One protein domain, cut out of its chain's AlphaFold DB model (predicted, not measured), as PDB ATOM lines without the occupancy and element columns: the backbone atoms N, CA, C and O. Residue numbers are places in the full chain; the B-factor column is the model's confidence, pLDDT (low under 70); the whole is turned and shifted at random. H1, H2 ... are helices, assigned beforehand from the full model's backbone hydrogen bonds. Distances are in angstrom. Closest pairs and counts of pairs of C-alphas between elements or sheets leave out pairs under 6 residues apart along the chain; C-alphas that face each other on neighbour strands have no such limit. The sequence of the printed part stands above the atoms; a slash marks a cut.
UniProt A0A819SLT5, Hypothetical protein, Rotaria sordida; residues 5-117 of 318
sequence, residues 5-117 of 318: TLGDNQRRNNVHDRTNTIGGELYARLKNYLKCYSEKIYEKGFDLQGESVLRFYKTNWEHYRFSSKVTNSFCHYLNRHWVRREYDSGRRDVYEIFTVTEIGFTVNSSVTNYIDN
ATOM      1  N   THR A   5     142.624 204.311 135.715       53.59
ATOM      2  CA  THR A   5     143.819 204.952 135.126       53.59
ATOM      3  C   THR A   5     144.809 205.522 136.151       53.59
ATOM      4  O   THR A   5     146.009 205.569 135.890       53.59
ATOM      5  N   LEU A   6     144.340 205.926 137.338       50.00
ATOM      6  CA  LEU A   6     145.188 206.480 138.408       50.00
ATOM      7  C   LEU A   6     146.061 205.412 139.088       50.00
ATOM      8  O   LEU A   6     147.239 205.662 139.349       50.00
ATOM      9  N   GLY A   7     145.513 204.215 139.322       52.34
ATOM     10  CA  GLY A   7     146.243 203.093 139.923       52.34
ATOM     11  C   GLY A   7     147.310 202.512 138.993       52.34
ATOM     12  O   GLY A   7     148.410 202.192 139.446       52.34
ATOM     13  N   ASP A   8     147.031 202.450 137.689       52.00
ATOM     14  CA  ASP A   8     148.003 202.004 136.684       52.00
ATOM     15  C   ASP A   8     149.120 203.027 136.458       52.00
ATOM     16  O   ASP A   8     150.277 202.635 136.311       52.00
ATOM     17  N   ASN A   9     148.825 204.332 136.517       53.56
ATOM     18  CA  ASN A   9     149.851 205.375 136.456       53.56
ATOM     19  C   ASN A   9     150.730 205.406 137.716       53.56
ATOM     20  O   ASN A   9     151.945 205.520 137.597       53.56
ATOM     21  N   GLN A  10     150.167 205.225 138.915       51.75
ATOM     22  CA  GLN A  10     150.965 205.100 140.145       51.75
ATOM     23  C   GLN A  10     151.800 203.815 140.179       51.75
ATOM     24  O   GLN A  10     152.955 203.848 140.600       51.75
ATOM     25  N   ARG A  11     151.267 202.683 139.698       50.94
ATOM     26  CA  ARG A  11     152.037 201.436 139.556       50.94
ATOM     27  C   ARG A  11     153.145 201.573 138.514       50.94
ATOM     28  O   ARG A  11     154.263 201.150 138.787       50.94
ATOM     29  N   ARG A  12     152.878 202.202 137.365       55.56
ATOM     30  CA  ARG A  12     153.896 202.499 136.344       55.56
ATOM     31  C   ARG A  12     154.967 203.449 136.867       55.56
ATOM     32  O   ARG A  12     156.137 203.161 136.653       55.56
ATOM     33  N   ASN A  13     154.596 204.492 137.608       57.22
ATOM     34  CA  ASN A  13     155.550 205.413 138.230       57.22
ATOM     35  C   ASN A  13     156.406 204.709 139.294       57.22
ATOM     36  O   ASN A  13     157.619 204.854 139.273       57.22
ATOM     37  N   ASN A  14     155.820 203.857 140.143       56.91
ATOM     38  CA  ASN A  14     156.575 203.077 141.133       56.91
ATOM     39  C   ASN A  14     157.512 202.034 140.499       56.91
ATOM     40  O   ASN A  14     158.607 201.797 141.004       56.91
ATOM     41  N   VAL A  15     157.104 201.388 139.403       60.72
ATOM     42  CA  VAL A  15     157.973 200.466 138.651       60.72
ATOM     43  C   VAL A  15     159.070 201.241 137.913       60.72
ATOM     44  O   VAL A  15     160.211 200.785 137.856       60.72
ATOM     45  N   HIS A  16     158.759 202.429 137.395       59.91
ATOM     46  CA  HIS A  16     159.724 203.315 136.748       59.91
ATOM     47  C   HIS A  16     160.797 203.795 137.731       59.91
ATOM     48  O   HIS A  16     161.983 203.700 137.430       59.91
ATOM     49  N   ASP A  17     160.393 204.206 138.930       61.28
ATOM     50  CA  ASP A  17     161.306 204.683 139.967       61.28
ATOM     51  C   ASP A  17     162.199 203.543 140.487       61.28
ATOM     52  O   ASP A  17     163.420 203.663 140.520       61.28
ATOM     53  N   ARG A  18     161.620 202.356 140.730       62.31
ATOM     54  CA  ARG A  18     162.383 201.151 141.113       62.31
ATOM     55  C   ARG A  18     163.383 200.711 140.046       62.31
ATOM     56  O   ARG A  18     164.519 200.386 140.373       62.31
ATOM     57  N   THR A  19     162.982 200.679 138.775       66.31
ATOM     58  CA  THR A  19     163.896 200.304 137.677       66.31
ATOM     59  C   THR A  19     165.004 201.335 137.482       66.31
ATOM     60  O   THR A  19     166.115 200.961 137.106       66.31
ATOM     61  N   ASN A  20     164.740 202.605 137.800       71.56
ATOM     62  CA  ASN A  20     165.749 203.653 137.798       71.56
ATOM     63  C   ASN A  20     166.780 203.470 138.924       71.56
ATOM     64  O   ASN A  20     167.985 203.489 138.670       71.56
ATOM     65  N   THR A  21     166.322 203.211 140.154       72.69
ATOM     66  CA  THR A  21     167.212 202.947 141.296       72.69
ATOM     67  C   THR A  21     168.081 201.709 141.060       72.69
ATOM     68  O   THR A  21     169.292 201.758 141.273       72.69
ATOM     69  N   ILE A  22     167.492 200.621 140.545       82.00
ATOM     70  CA  ILE A  22     168.209 199.368 140.256       82.00
ATOM     71  C   ILE A  22     169.248 199.564 139.144       82.00
ATOM     72  O   ILE A  22     170.365 199.057 139.253       82.00
ATOM     73  N   GLY A  23     168.910 200.305 138.081       82.25
ATOM     74  CA  GLY A  23     169.839 200.600 136.986       82.25
ATOM     75  C   GLY A  23     171.065 201.384 137.457       82.25
ATOM     76  O   GLY A  23     172.193 201.013 137.129       82.25
ATOM     77  N   GLY A  24     170.853 202.404 138.296       81.50
ATOM     78  CA  GLY A  24     171.935 203.197 138.878       81.50
ATOM     79  C   GLY A  24     172.821 202.405 139.836       81.50
ATOM     80  O   GLY A  24     174.046 202.501 139.759       81.50
ATOM     81  N   GLU A  25     172.228 201.571 140.690       84.88
ATOM     82  CA  GLU A  25     172.989 200.720 141.605       84.88
ATOM     83  C   GLU A  25     173.828 199.677 140.852       84.88
ATOM     84  O   GLU A  25     175.008 199.486 141.160       84.88
ATOM     85  N   LEU A  26     173.255 199.039 139.826       84.81
ATOM     86  CA  LEU A  26     173.968 198.077 138.989       84.81
ATOM     87  C   LEU A  26     175.141 198.736 138.251       84.81
ATOM     88  O   LEU A  26     176.242 198.183 138.242       84.81
ATOM     89  N   TYR A  27     174.934 199.927 137.683       83.56
ATOM     90  CA  TYR A  27     175.990 200.690 137.015       83.56
ATOM     91  C   TYR A  27     177.124 201.067 137.979       83.56
ATOM     92  O   TYR A  27     178.300 200.868 137.664       83.56
ATOM     93  N   ALA A  28     176.792 201.550 139.181       80.81
ATOM     94  CA  ALA A  28     177.775 201.906 140.202       80.81
ATOM     95  C   ALA A  28     178.591 200.690 140.676       80.81
ATOM     96  O   ALA A  28     179.820 200.760 140.760       80.81
ATOM     97  N   ARG A  29     177.930 199.552 140.930       85.88
ATOM     98  CA  ARG A  29     178.602 198.295 141.306       85.88
ATOM     99  C   ARG A  29     179.530 197.798 140.199       85.88
ATOM    100  O   ARG A  29     180.654 197.402 140.497       85.88
ATOM    101  N   LEU A  30     179.095 197.863 138.940       84.19
ATOM    102  CA  LEU A  30     179.917 197.479 137.792       84.19
ATOM    103  C   LEU A  30     181.152 198.379 137.656       84.19
ATOM    104  O   LEU A  30     182.262 197.875 137.504       84.19
ATOM    105  N   LYS A  31     180.984 199.701 137.774       79.50
ATOM    106  CA  LYS A  31     182.091 200.668 137.729       79.50
ATOM    107  C   LYS A  31     183.123 200.408 138.832       79.50
ATOM    108  O   LYS A  31     184.319 200.389 138.551       79.50
ATOM    109  N   ASN A  32     182.669 200.148 140.058       81.75
ATOM    110  CA  ASN A  32     183.551 199.807 141.177       81.75
ATOM    111  C   ASN A  32     184.281 198.479 140.955       81.75
ATOM    112  O   ASN A  32     185.482 198.398 141.195       81.75
ATOM    113  N   TYR A  33     183.583 197.457 140.455       85.31
ATOM    114  CA  TYR A  33     184.201 196.173 140.129       85.31
ATOM    115  C   TYR A  33     185.329 196.329 139.104       85.31
ATOM    116  O   TYR A  33     186.429 195.825 139.322       85.31
ATOM    117  N   LEU A  34     185.076 197.061 138.013       81.00
ATOM    118  CA  LEU A  34     186.069 197.310 136.966       81.00
ATOM    119  C   LEU A  34     187.286 198.059 137.515       81.00
ATOM    120  O   LEU A  34     188.413 197.652 137.247       81.00
ATOM    121  N   LYS A  35     187.067 199.087 138.344       79.31
ATOM    122  CA  LYS A  35     188.147 199.817 139.021       79.31
ATOM    123  C   LYS A  35     189.018 198.882 139.869       79.31
ATOM    124  O   LYS A  35     190.226 198.825 139.661       79.31
ATOM    125  N   CYS A  36     188.411 198.104 140.767       82.75
ATOM    126  CA  CYS A  36     189.152 197.177 141.626       82.75
ATOM    127  C   CYS A  36     189.860 196.070 140.830       82.75
ATOM    128  O   CYS A  36     190.903 195.572 141.246       82.75
ATOM    129  N   TYR A  37     189.297 195.649 139.696       84.94
ATOM    130  CA  TYR A  37     189.941 194.679 138.817       84.94
ATOM    131  C   TYR A  37     191.195 195.263 138.153       84.94
ATOM    132  O   TYR A  37     192.240 194.609 138.166       84.94
ATOM    133  N   SER A  38     191.124 196.497 137.647       80.12
ATOM    134  CA  SER A  38     192.283 197.206 137.093       80.12
ATOM    135  C   SER A  38     193.388 197.416 138.131       80.12
ATOM    136  O   SER A  38     194.551 197.151 137.834       80.12
ATOM    137  N   GLU A  39     193.037 197.811 139.360       81.62
ATOM    138  CA  GLU A  39     193.989 197.966 140.474       81.62
ATOM    139  C   GLU A  39     194.729 196.648 140.768       81.62
ATOM    140  O   GLU A  39     195.956 196.621 140.833       81.62
ATOM    141  N   LYS A  40     194.009 195.519 140.810       86.25
ATOM    142  CA  LYS A  40     194.616 194.189 141.008       86.25
ATOM    143  C   LYS A  40     195.534 193.755 139.867       86.25
ATOM    144  O   LYS A  40     196.496 193.026 140.102       86.25
ATOM    145  N   ILE A  41     195.221 194.113 138.619       86.12
ATOM    146  CA  ILE A  41     196.118 193.835 137.484       86.12
ATOM    147  C   ILE A  41     197.385 194.679 137.613       86.12
ATOM    148  O   ILE A  41     198.478 194.158 137.396       86.12
ATOM    149  N   TYR A  42     197.247 195.952 137.985       82.62
ATOM    150  CA  TYR A  42     198.377 196.853 138.178       82.62
ATOM    151  C   TYR A  42     199.343 196.337 139.250       82.62
ATOM    152  O   TYR A  42     200.533 196.215 138.976       82.62
ATOM    153  N   GLU A  43     198.835 195.938 140.420       87.50
ATOM    154  CA  GLU A  43     199.649 195.375 141.510       87.50
ATOM    155  C   GLU A  43     200.470 194.158 141.062       87.50
ATOM    156  O   GLU A  43     201.647 194.043 141.390       87.50
ATOM    157  N   LYS A  44     199.888 193.275 140.241       88.50
ATOM    158  CA  LYS A  44     200.586 192.094 139.702       88.50
ATOM    159  C   LYS A  44     201.715 192.437 138.731       88.50
ATOM    160  O   LYS A  44     202.600 191.611 138.522       88.50
ATOM    161  N   GLY A  45     201.644 193.600 138.090       85.88
ATOM    162  CA  GLY A  45     202.632 194.062 137.122       85.88
ATOM    163  C   GLY A  45     203.657 195.043 137.689       85.88
ATOM    164  O   GLY A  45     204.591 195.377 136.969       85.88
ATOM    165  N   PHE A  46     203.485 195.506 138.933       85.81
ATOM    166  CA  PHE A  46     204.215 196.649 139.491       85.81
ATOM    167  C   PHE A  46     205.737 196.457 139.500       85.81
ATOM    168  O   PHE A  46     206.470 197.350 139.083       85.81
ATOM    169  N   ASP A  47     206.202 195.274 139.904       90.31
ATOM    170  CA  ASP A  47     207.634 194.966 140.013       90.31
ATOM    171  C   ASP A  47     208.260 194.456 138.701       90.31
ATOM    172  O   ASP A  47     209.460 194.185 138.637       90.31
ATOM    173  N   LEU A  48     207.469 194.292 137.633       90.56
ATOM    174  CA  LEU A  48     207.983 193.810 136.352       90.56
ATOM    175  C   LEU A  48     208.776 194.910 135.634       90.56
ATOM    176  O   LEU A  48     208.383 196.073 135.611       90.56
ATOM    177  N   GLN A  49     209.862 194.527 134.958       88.88
ATOM    178  CA  GLN A  49     210.718 195.458 134.214       88.88
ATOM    179  C   GLN A  49     211.040 194.949 132.803       88.88
ATOM    180  O   GLN A  49     210.903 193.765 132.500       88.88
ATOM    181  N   GLY A  50     211.467 195.849 131.914       89.44
ATOM    182  CA  GLY A  50     211.932 195.494 130.570       89.44
ATOM    183  C   GLY A  50     210.911 194.700 129.745       89.44
ATOM    184  O   GLY A  50     209.756 195.089 129.598       89.44
ATOM    185  N   GLU A  51     211.325 193.568 129.178       90.56
ATOM    186  CA  GLU A  51     210.446 192.775 128.312       90.56
ATOM    187  C   GLU A  51     209.308 192.080 129.080       90.56
ATOM    188  O   GLU A  51     208.211 191.909 128.539       90.56
ATOM    189  N   SER A  52     209.516 191.707 130.350       90.88
ATOM    190  CA  SER A  52     208.482 191.007 131.120       90.88
ATOM    191  C   SER A  52     207.272 191.897 131.389       90.88
ATOM    192  O   SER A  52     206.144 191.411 131.298       90.88
ATOM    193  N   VAL A  53     207.478 193.199 131.638       91.00
ATOM    194  CA  VAL A  53     206.356 194.139 131.804       91.00
ATOM    195  C   VAL A  53     205.606 194.357 130.490       91.00
ATOM    196  O   VAL A  53     204.378 194.403 130.491       91.00
ATOM    197  N   LEU A  54     206.306 194.385 129.348       87.44
ATOM    198  CA  LEU A  54     205.675 194.523 128.031       87.44
ATOM    199  C   LEU A  54     204.809 193.310 127.681       87.44
ATOM    200  O   LEU A  54     203.664 193.470 127.251       87.44
ATOM    201  N   ARG A  55     205.326 192.091 127.891       89.44
ATOM    202  CA  ARG A  55     204.563 190.851 127.673       89.44
ATOM    203  C   ARG A  55     203.346 190.791 128.593       89.44
ATOM    204  O   ARG A  55     202.244 190.522 128.120       89.44
ATOM    205  N   PHE A  56     203.532 191.109 129.875       90.88
ATOM    206  CA  PHE A  56     202.446 191.175 130.849       90.88
ATOM    207  C   PHE A  56     201.363 192.170 130.422       90.88
ATOM    208  O   PHE A  56     200.187 191.806 130.372       90.88
ATOM    209  N   TYR A  57     201.746 193.401 130.074       86.25
ATOM    210  CA  TYR A  57     200.804 194.435 129.655       86.25
ATOM    211  C   TYR A  57     200.046 194.025 128.392       86.25
ATOM    212  O   TYR A  57     198.822 194.105 128.371       86.25
ATOM    213  N   LYS A  58     200.746 193.517 127.367       85.69
ATOM    214  CA  LYS A  58     200.127 193.061 126.115       85.69
ATOM    215  C   LYS A  58     199.055 192.002 126.371       85.69
ATOM    216  O   LYS A  58     197.919 192.172 125.933       85.69
ATOM    217  N   THR A  59     199.397 190.937 127.096       89.69
ATOM    218  CA  THR A  59     198.464 189.836 127.374       89.69
ATOM    219  C   THR A  59     197.267 190.305 128.199       89.69
ATOM    220  O   THR A  59     196.125 190.006 127.854       89.69
ATOM    221  N   ASN A  60     197.498 191.083 129.263       87.50
ATOM    222  CA  ASN A  60     196.402 191.587 130.093       87.50
ATOM    223  C   ASN A  60     195.516 192.585 129.342       87.50
ATOM    224  O   ASN A  60     194.303 192.550 129.519       87.50
ATOM    225  N   TRP A  61     196.084 193.426 128.475       84.88
ATOM    226  CA  TRP A  61     195.323 194.343 127.627       84.88
ATOM    227  C   TRP A  61     194.440 193.601 126.621       84.88
ATOM    228  O   TRP A  61     193.269 193.939 126.470       84.88
ATOM    229  N   GLU A  62     194.959 192.562 125.960       83.56
ATOM    230  CA  GLU A  62     194.182 191.734 125.028       83.56
ATOM    231  C   GLU A  62     193.011 191.038 125.736       83.56
ATOM    232  O   GLU A  62     191.871 191.111 125.263       83.56
ATOM    233  N   HIS A  63     193.268 190.434 126.901       86.69
ATOM    234  CA  HIS A  63     192.232 189.815 127.726       86.69
ATOM    235  C   HIS A  63     191.195 190.839 128.192       86.69
ATOM    236  O   HIS A  63     189.995 190.620 128.031       86.69
ATOM    237  N   TYR A  64     191.647 191.980 128.718       83.12
ATOM    238  CA  TYR A  64     190.772 193.041 129.197       83.12
ATOM    239  C   TYR A  64     189.889 193.579 128.067       83.12
ATOM    240  O   TYR A  64     188.672 193.617 128.207       83.12
ATOM    241  N   ARG A  65     190.466 193.897 126.902       80.38
ATOM    242  CA  ARG A  65     189.733 194.390 125.726       80.38
ATOM    243  C   ARG A  65     188.685 193.394 125.229       80.38
ATOM    244  O   ARG A  65     187.595 193.793 124.815       80.38
ATOM    245  N   PHE A  66     188.997 192.100 125.256       83.50
ATOM    246  CA  PHE A  66     188.022 191.059 124.939       83.50
ATOM    247  C   PHE A  66     186.874 191.047 125.960       83.50
ATOM    248  O   PHE A  66     185.706 191.136 125.575       83.50
ATOM    249  N   SER A  67     187.196 191.026 127.256       85.88
ATOM    250  CA  SER A  67     186.209 191.064 128.340       85.88
ATOM    251  C   SER A  67     185.341 192.326 128.317       85.88
ATOM    252  O   SER A  67     184.141 192.233 128.574       85.88
ATOM    253  N   SER A  68     185.890 193.484 127.945       82.31
ATOM    254  CA  SER A  68     185.159 194.746 127.769       82.31
ATOM    255  C   SER A  68     184.067 194.634 126.707       82.31
ATOM    256  O   SER A  68     182.926 195.035 126.940       82.31
ATOM    257  N   LYS A  69     184.375 194.023 125.554       82.62
ATOM    258  CA  LYS A  69     183.386 193.787 124.487       82.62
ATOM    259  C   LYS A  69     182.261 192.875 124.963       82.62
ATOM    260  O   LYS A  69     181.092 193.195 124.768       82.62
ATOM    261  N   VAL A  70     182.617 191.773 125.623       86.00
ATOM    262  CA  VAL A  70     181.654 190.809 126.170       86.00
ATOM    263  C   VAL A  70     180.760 191.467 127.226       86.00
ATOM    264  O   VAL A  70     179.538 191.343 127.174       86.00
ATOM    265  N   THR A  71     181.348 192.240 128.142       84.50
ATOM    266  CA  THR A  71     180.621 192.979 129.186       84.50
ATOM    267  C   THR A  71     179.662 194.000 128.583       84.50
ATOM    268  O   THR A  71     178.514 194.097 129.016       84.50
ATOM    269  N   ASN A  72     180.089 194.721 127.543       82.00
ATOM    270  CA  ASN A  72     179.227 195.653 126.824       82.00
ATOM    271  C   ASN A  72     178.022 194.954 126.174       82.00
ATOM    272  O   ASN A  72     176.908 195.475 126.232       82.00
ATOM    273  N   SER A  73     178.223 193.763 125.599       85.56
ATOM    274  CA  SER A  73     177.134 192.946 125.057       85.56
ATOM    275  C   SER A  73     176.159 192.493 126.147       85.56
ATOM    276  O   SER A  73     174.951 192.650 125.973       85.56
ATOM    277  N   PHE A  74     176.650 192.006 127.291       86.38
ATOM    278  CA  PHE A  74     175.788 191.628 128.420       86.38
ATOM    279  C   PHE A  74     174.997 192.812 128.975       86.38
ATOM    280  O   PHE A  74     173.818 192.685 129.302       86.38
ATOM    281  N   CYS A  75     175.619 193.988 129.033       85.62
ATOM    282  CA  CYS A  75     174.990 195.188 129.563       85.62
ATOM    283  C   CYS A  75     174.242 196.008 128.501       85.62
ATOM    284  O   CYS A  75     173.869 197.152 128.762       85.62
ATOM    285  N   HIS A  76     173.975 195.444 127.316       84.56
ATOM    286  CA  HIS A  76     173.300 196.150 126.224       84.56
ATOM    287  C   HIS A  76     171.949 196.743 126.649       84.56
ATOM    288  O   HIS A  76     171.630 197.878 126.299       84.56
ATOM    289  N   TYR A  77     171.173 196.007 127.450       85.31
ATOM    290  CA  TYR A  77     169.893 196.491 127.968       85.31
ATOM    291  C   TYR A  77     170.066 197.727 128.865       85.31
ATOM    292  O   TYR A  77     169.347 198.715 128.710       85.31
ATOM    293  N   LEU A  78     171.062 197.699 129.758       85.75
ATOM    294  CA  LEU A  78     171.392 198.812 130.647       85.75
ATOM    295  C   LEU A  78     171.864 200.036 129.842       85.75
ATOM    296  O   LEU A  78     171.378 201.141 130.080       85.75
ATOM    297  N   ASN A  79     172.715 199.830 128.830       84.44
ATOM    298  CA  ASN A  79     173.154 200.884 127.908       84.44
ATOM    299  C   ASN A  79     171.966 201.525 127.162       84.44
ATOM    300  O   ASN A  79     171.813 202.745 127.123       84.44
ATOM    301  N   ARG A  80     171.081 200.702 126.589       83.56
ATOM    302  CA  ARG A  80     169.978 201.175 125.744       83.56
ATOM    303  C   ARG A  80     168.896 201.918 126.522       83.56
ATOM    304  O   ARG A  80     168.333 202.876 125.996       83.56
ATOM    305  N   HIS A  81     168.558 201.450 127.723       82.50
ATOM    306  CA  HIS A  81     167.354 201.897 128.427       82.50
ATOM    307  C   HIS A  81     167.621 202.776 129.648       82.50
ATOM    308  O   HIS A  81     166.770 203.612 129.958       82.50
ATOM    309  N   TRP A  82     168.755 202.593 130.327       85.19
ATOM    310  CA  TRP A  82     169.120 203.385 131.502       85.19
ATOM    311  C   TRP A  82     170.163 204.448 131.144       85.19
ATOM    312  O   TRP A  82     169.852 205.628 131.237       85.19
ATOM    313  N   VAL A  83     171.331 204.062 130.610       80.56
ATOM    314  CA  VAL A  83     172.418 205.009 130.263       80.56
ATOM    315  C   VAL A  83     171.936 206.097 129.302       80.56
ATOM    316  O   VAL A  83     172.135 207.280 129.564       80.56
ATOM    317  N   ARG A  84     171.240 205.717 128.222       80.44
ATOM    318  CA  ARG A  84     170.689 206.683 127.258       80.44
ATOM    319  C   ARG A  84     169.716 207.673 127.903       80.44
ATOM    320  O   ARG A  84     169.770 208.858 127.611       80.44
ATOM    321  N   ARG A  85     168.859 207.194 128.806       80.56
ATOM    322  CA  ARG A  85     167.888 208.040 129.512       80.56
ATOM    323  C   ARG A  85     168.581 209.034 130.438       80.56
ATOM    324  O   ARG A  85     168.157 210.181 130.515       80.56
ATOM    325  N   GLU A  86     169.630 208.603 131.130       80.00
ATOM    326  CA  GLU A  86     170.393 209.475 132.024       80.00
ATOM    327  C   GLU A  86     171.151 210.560 131.273       80.00
ATOM    328  O   GLU A  86     171.124 211.729 131.668       80.00
ATOM    329  N   TYR A  87     171.733 210.190 130.137       76.06
ATOM    330  CA  TYR A  87     172.343 211.137 129.218       76.06
ATOM    331  C   TYR A  87     171.327 212.177 128.712       76.06
ATOM    332  O   TYR A  87     171.592 213.380 128.774       76.06
ATOM    333  N   ASP A  88     170.141 211.732 128.282       77.88
ATOM    334  CA  ASP A  88     169.053 212.604 127.814       77.88
ATOM    335  C   ASP A  88     168.488 213.495 128.944       77.88
ATOM    336  O   ASP A  88     167.995 214.591 128.686       77.88
ATOM    337  N   SER A  89     168.614 213.061 130.203       77.00
ATOM    338  CA  SER A  89     168.226 213.817 131.407       77.00
ATOM    339  C   SER A  89     169.270 214.858 131.836       77.00
ATOM    340  O   SER A  89     169.084 215.550 132.836       77.00
ATOM    341  N   GLY A  90     170.372 214.986 131.089       72.62
ATOM    342  CA  GLY A  90     171.418 215.982 131.314       72.62
ATOM    343  C   GLY A  90     172.576 215.520 132.204       72.62
ATOM    344  O   GLY A  90     173.483 216.316 132.453       72.62
ATOM    345  N   ARG A  91     172.605 214.254 132.653       71.31
ATOM    346  CA  ARG A  91     173.761 213.699 133.374       71.31
ATOM    347  C   ARG A  91     174.899 213.394 132.401       71.31
ATOM    348  O   ARG A  91     174.769 212.559 131.510       71.31
ATOM    349  N   ARG A  92     176.025 214.093 132.564       67.38
ATOM    350  CA  ARG A  92     177.220 213.971 131.705       67.38
ATOM    351  C   ARG A  92     178.255 212.973 132.227       67.38
ATOM    352  O   ARG A  92     179.171 212.630 131.497       67.38
ATOM    353  N   ASP A  93     178.097 212.499 133.457       67.81
ATOM    354  CA  ASP A  93     178.999 211.578 134.158       67.81
ATOM    355  C   ASP A  93     178.695 210.089 133.899       67.81
ATOM    356  O   ASP A  93     179.411 209.206 134.388       67.81
ATOM    357  N   VAL A  94     177.643 209.807 133.122       71.69
ATOM    358  CA  VAL A  94     177.209 208.460 132.746       71.69
ATOM    359  C   VAL A  94     177.568 208.196 131.286       71.69
ATOM    360  O   VAL A  94     177.090 208.868 130.374       71.69
ATOM    361  N   TYR A  95     178.383 207.168 131.068       73.38
ATOM    362  CA  TYR A  95     178.832 206.737 129.744       73.38
ATOM    363  C   TYR A  95     178.432 205.291 129.467       73.38
ATOM    364  O   TYR A  95     178.210 204.508 130.398       73.38
ATOM    365  N   GLU A  96     178.398 204.921 128.183       74.94
ATOM    366  CA  GLU A  96     178.267 203.525 127.766       74.94
ATOM    367  C   GLU A  96     179.328 202.652 128.439       74.94
ATOM    368  O   GLU A  96     180.481 203.050 128.622       74.94
ATOM    369  N   ILE A  97     178.938 201.432 128.797       74.44
ATOM    370  CA  ILE A  97     179.775 200.537 129.603       74.44
ATOM    371  C   ILE A  97     181.081 200.176 128.902       74.44
ATOM    372  O   ILE A  97     182.107 200.082 129.568       74.44
ATOM    373  N   PHE A  98     181.083 200.072 127.573       67.31
ATOM    374  CA  PHE A  98     182.316 199.912 126.805       67.31
ATOM    375  C   PHE A  98     183.314 201.056 127.055       67.31
ATOM    376  O   PHE A  98     184.487 200.819 127.340       67.31
ATOM    377  N   THR A  99     182.839 202.300 127.041       67.06
ATOM    378  CA  THR A  99     183.658 203.485 127.317       67.06
ATOM    379  C   THR A  99     184.183 203.467 128.751       67.06
ATOM    380  O   THR A  99     185.362 203.715 128.977       67.06
ATOM    381  N   VAL A 100     183.349 203.086 129.723       66.62
ATOM    382  CA  VAL A 100     183.769 202.941 131.128       66.62
ATOM    383  C   VAL A 100     184.857 201.878 131.279       66.62
ATOM    384  O   VAL A 100     185.827 202.099 132.002       66.62
ATOM    385  N   THR A 101     184.725 200.744 130.588       65.38
ATOM    386  CA  THR A 101     185.733 199.682 130.627       65.38
ATOM    387  C   THR A 101     187.060 200.142 130.020       65.38
ATOM    388  O   THR A 101     188.092 199.981 130.663       65.38
ATOM    389  N   GLU A 102     187.059 200.782 128.849       66.25
ATOM    390  CA  GLU A 102     188.284 201.259 128.181       66.25
ATOM    391  C   GLU A 102     189.000 202.363 128.989       66.25
ATOM    392  O   GLU A 102     190.228 202.368 129.107       66.25
ATOM    393  N   ILE A 103     188.240 203.258 129.631       62.28
ATOM    394  CA  ILE A 103     188.785 204.282 130.539       62.28
ATOM    395  C   ILE A 103     189.361 203.639 131.811       62.28
ATOM    396  O   ILE A 103     190.427 204.030 132.282       62.28
ATOM    397  N   GLY A 104     188.689 202.623 132.356       59.47
ATOM    398  CA  GLY A 104     189.084 201.964 133.603       59.47
ATOM    399  C   GLY A 104     190.435 201.244 133.556       59.47
ATOM    400  O   GLY A 104     191.035 201.039 134.606       59.47
ATOM    401  N   PHE A 105     190.932 200.861 132.377       62.19
ATOM    402  CA  PHE A 105     192.263 200.255 132.229       62.19
ATOM    403  C   PHE A 105     193.361 201.289 131.950       62.19
ATOM    404  O   PHE A 105     194.515 201.086 132.312       62.19
ATOM    405  N   THR A 106     193.010 202.402 131.301       56.03
ATOM    406  CA  THR A 106     193.967 203.436 130.874       56.03
ATOM    407  C   THR A 106     194.295 204.449 131.970       56.03
ATOM    408  O   THR A 106     195.313 205.132 131.880       56.03
ATOM    409  N   VAL A 107     193.472 204.537 133.017       55.22
ATOM    410  CA  VAL A 107     193.612 205.534 134.082       55.22
ATOM    411  C   VAL A 107     193.890 204.855 135.419       55.22
ATOM    412  O   VAL A 107     192.976 204.359 136.075       55.22
ATOM    413  N   ASN A 108     195.148 204.886 135.860       53.62
ATOM    414  CA  ASN A 108     195.447 204.716 137.279       53.62
ATOM    415  C   ASN A 108     195.086 206.018 138.029       53.62
ATOM    416  O   ASN A 108     195.081 207.104 137.446       53.62
ATOM    417  N   SER A 109     194.748 205.893 139.311       47.19
ATOM    418  CA  SER A 109     194.025 206.836 140.189       47.19
ATOM    419  C   SER A 109     194.556 208.280 140.348       47.19
ATOM    420  O   SER A 109     193.972 209.051 141.106       47.19
ATOM    421  N   SER A 110     195.570 208.708 139.594       43.16
ATOM    422  CA  SER A 110     196.114 210.077 139.613       43.16
ATOM    423  C   SER A 110     195.484 211.034 138.585       43.16
ATOM    424  O   SER A 110     195.761 212.230 138.625       43.16
ATOM    425  N   VAL A 111     194.634 210.555 137.662       45.78
ATOM    426  CA  VAL A 111     194.045 211.378 136.574       45.78
ATOM    427  C   VAL A 111     192.511 211.417 136.643       45.78
ATOM    428  O   VAL A 111     191.803 211.306 135.645       45.78
ATOM    429  N   THR A 112     191.954 211.590 137.842       42.53
ATOM    430  CA  THR A 112     190.494 211.660 138.046       42.53
ATOM    431  C   THR A 112     189.841 212.964 137.573       42.53
ATOM    432  O   THR A 112     188.618 213.042 137.554       42.53
ATOM    433  N   ASN A 113     190.609 213.962 137.117       44.41
ATOM    434  CA  ASN A 113     190.072 215.267 136.696       44.41
ATOM    435  C   ASN A 113     189.868 215.441 135.180       44.41
ATOM    436  O   ASN A 113     189.548 216.541 134.738       44.41
ATOM    437  N   TYR A 114     190.024 214.392 134.365       47.00
ATOM    438  CA  TYR A 114     189.986 214.537 132.902       47.00
ATOM    439  C   TYR A 114     189.110 213.519 132.164       47.00
ATOM    440  O   TYR A 114     189.375 213.188 131.012       47.00
ATOM    441  N   ILE A 115     188.007 213.077 132.774       48.03
ATOM    442  CA  ILE A 115     187.050 212.162 132.125       48.03
ATOM    443  C   ILE A 115     186.472 212.776 130.829       48.03
ATOM    444  O   ILE A 115     186.412 212.092 129.808       48.03
ATOM    445  N   ASP A 116     186.227 214.092 130.798       45.06
ATOM    446  CA  ASP A 116     185.775 214.798 129.586       45.06
ATOM    447  C   ASP A 116     186.867 214.968 128.509       45.06
ATOM    448  O   ASP A 116     186.557 215.173 127.336       45.06
ATOM    449  N   ASN A 117     188.158 214.838 128.855       44.59
ATOM    450  CA  ASN A 117     189.245 214.835 127.863       44.59
ATOM    451  C   ASN A 117     189.591 213.444 127.337       44.59
ATOM    452  O   ASN A 117     190.246 213.360 126.305       44.59
TER     453      ASN A 117
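What this domain is: This is residues 5 to 117 of the 318 residues of the protein "Hypothetical protein" of Rotaria sordida (UniProt A0A819SLT5). Long helix H1 and H2 fold back as a helical hairpin, and short H4 packs on both, making a three-helix up-and-down bundle in which each runs against the one before; H3 crosses H1, whose residues 5 to 18 stick out as an arm. The printed part has 113 residues, with four named helices, H1 to H4 in order, and no named strand: all helix. It is loose, radius of gyration of the C-alphas 18.0 A, spanning 69 by 27 by 18 A.

Where its parts are: H1, residues 5 to 45, begins at C-alpha (143.819, 204.952, 135.126) and is 59.8 A long. H2, residues 50 to 74, is 36.4 A; H3, residues 76 to 88, 17.1 A; H4, residues 97 to 106, 14.5 A, ends at C-alpha (193.967, 203.436, 130.874).

How they stand to each other: H1, the hub, touches H2 with residues 41 to 45 alone, C-alphas of Gly 45 and Val 53 closest at 6.5 A, a shallow tilt of 12 degrees. It touches H3 about perpendicular, 74 degrees, closest C-alphas Gly 23 and Trp 82, 6.2 A. H4 touches H2, closest C-alphas Phe 98 and Asn 72, 5.3 A, and H1, Phe 105 and Ser 38, 5.7 A. Every O i to N i+4 pair is within hydrogen-bond range in H1, against 20 of 21 in H2, 6 of 9 in H3 and 5 of 6 in H4.

The domain as a whole: C-alphas of Thr 5 and Gly 50, the farthest apart, are 68.9 A apart. The printed part has no cut and no long link; pLDDT is under 70 at residues 5 to 19, 92 to 93 and 98 to 117.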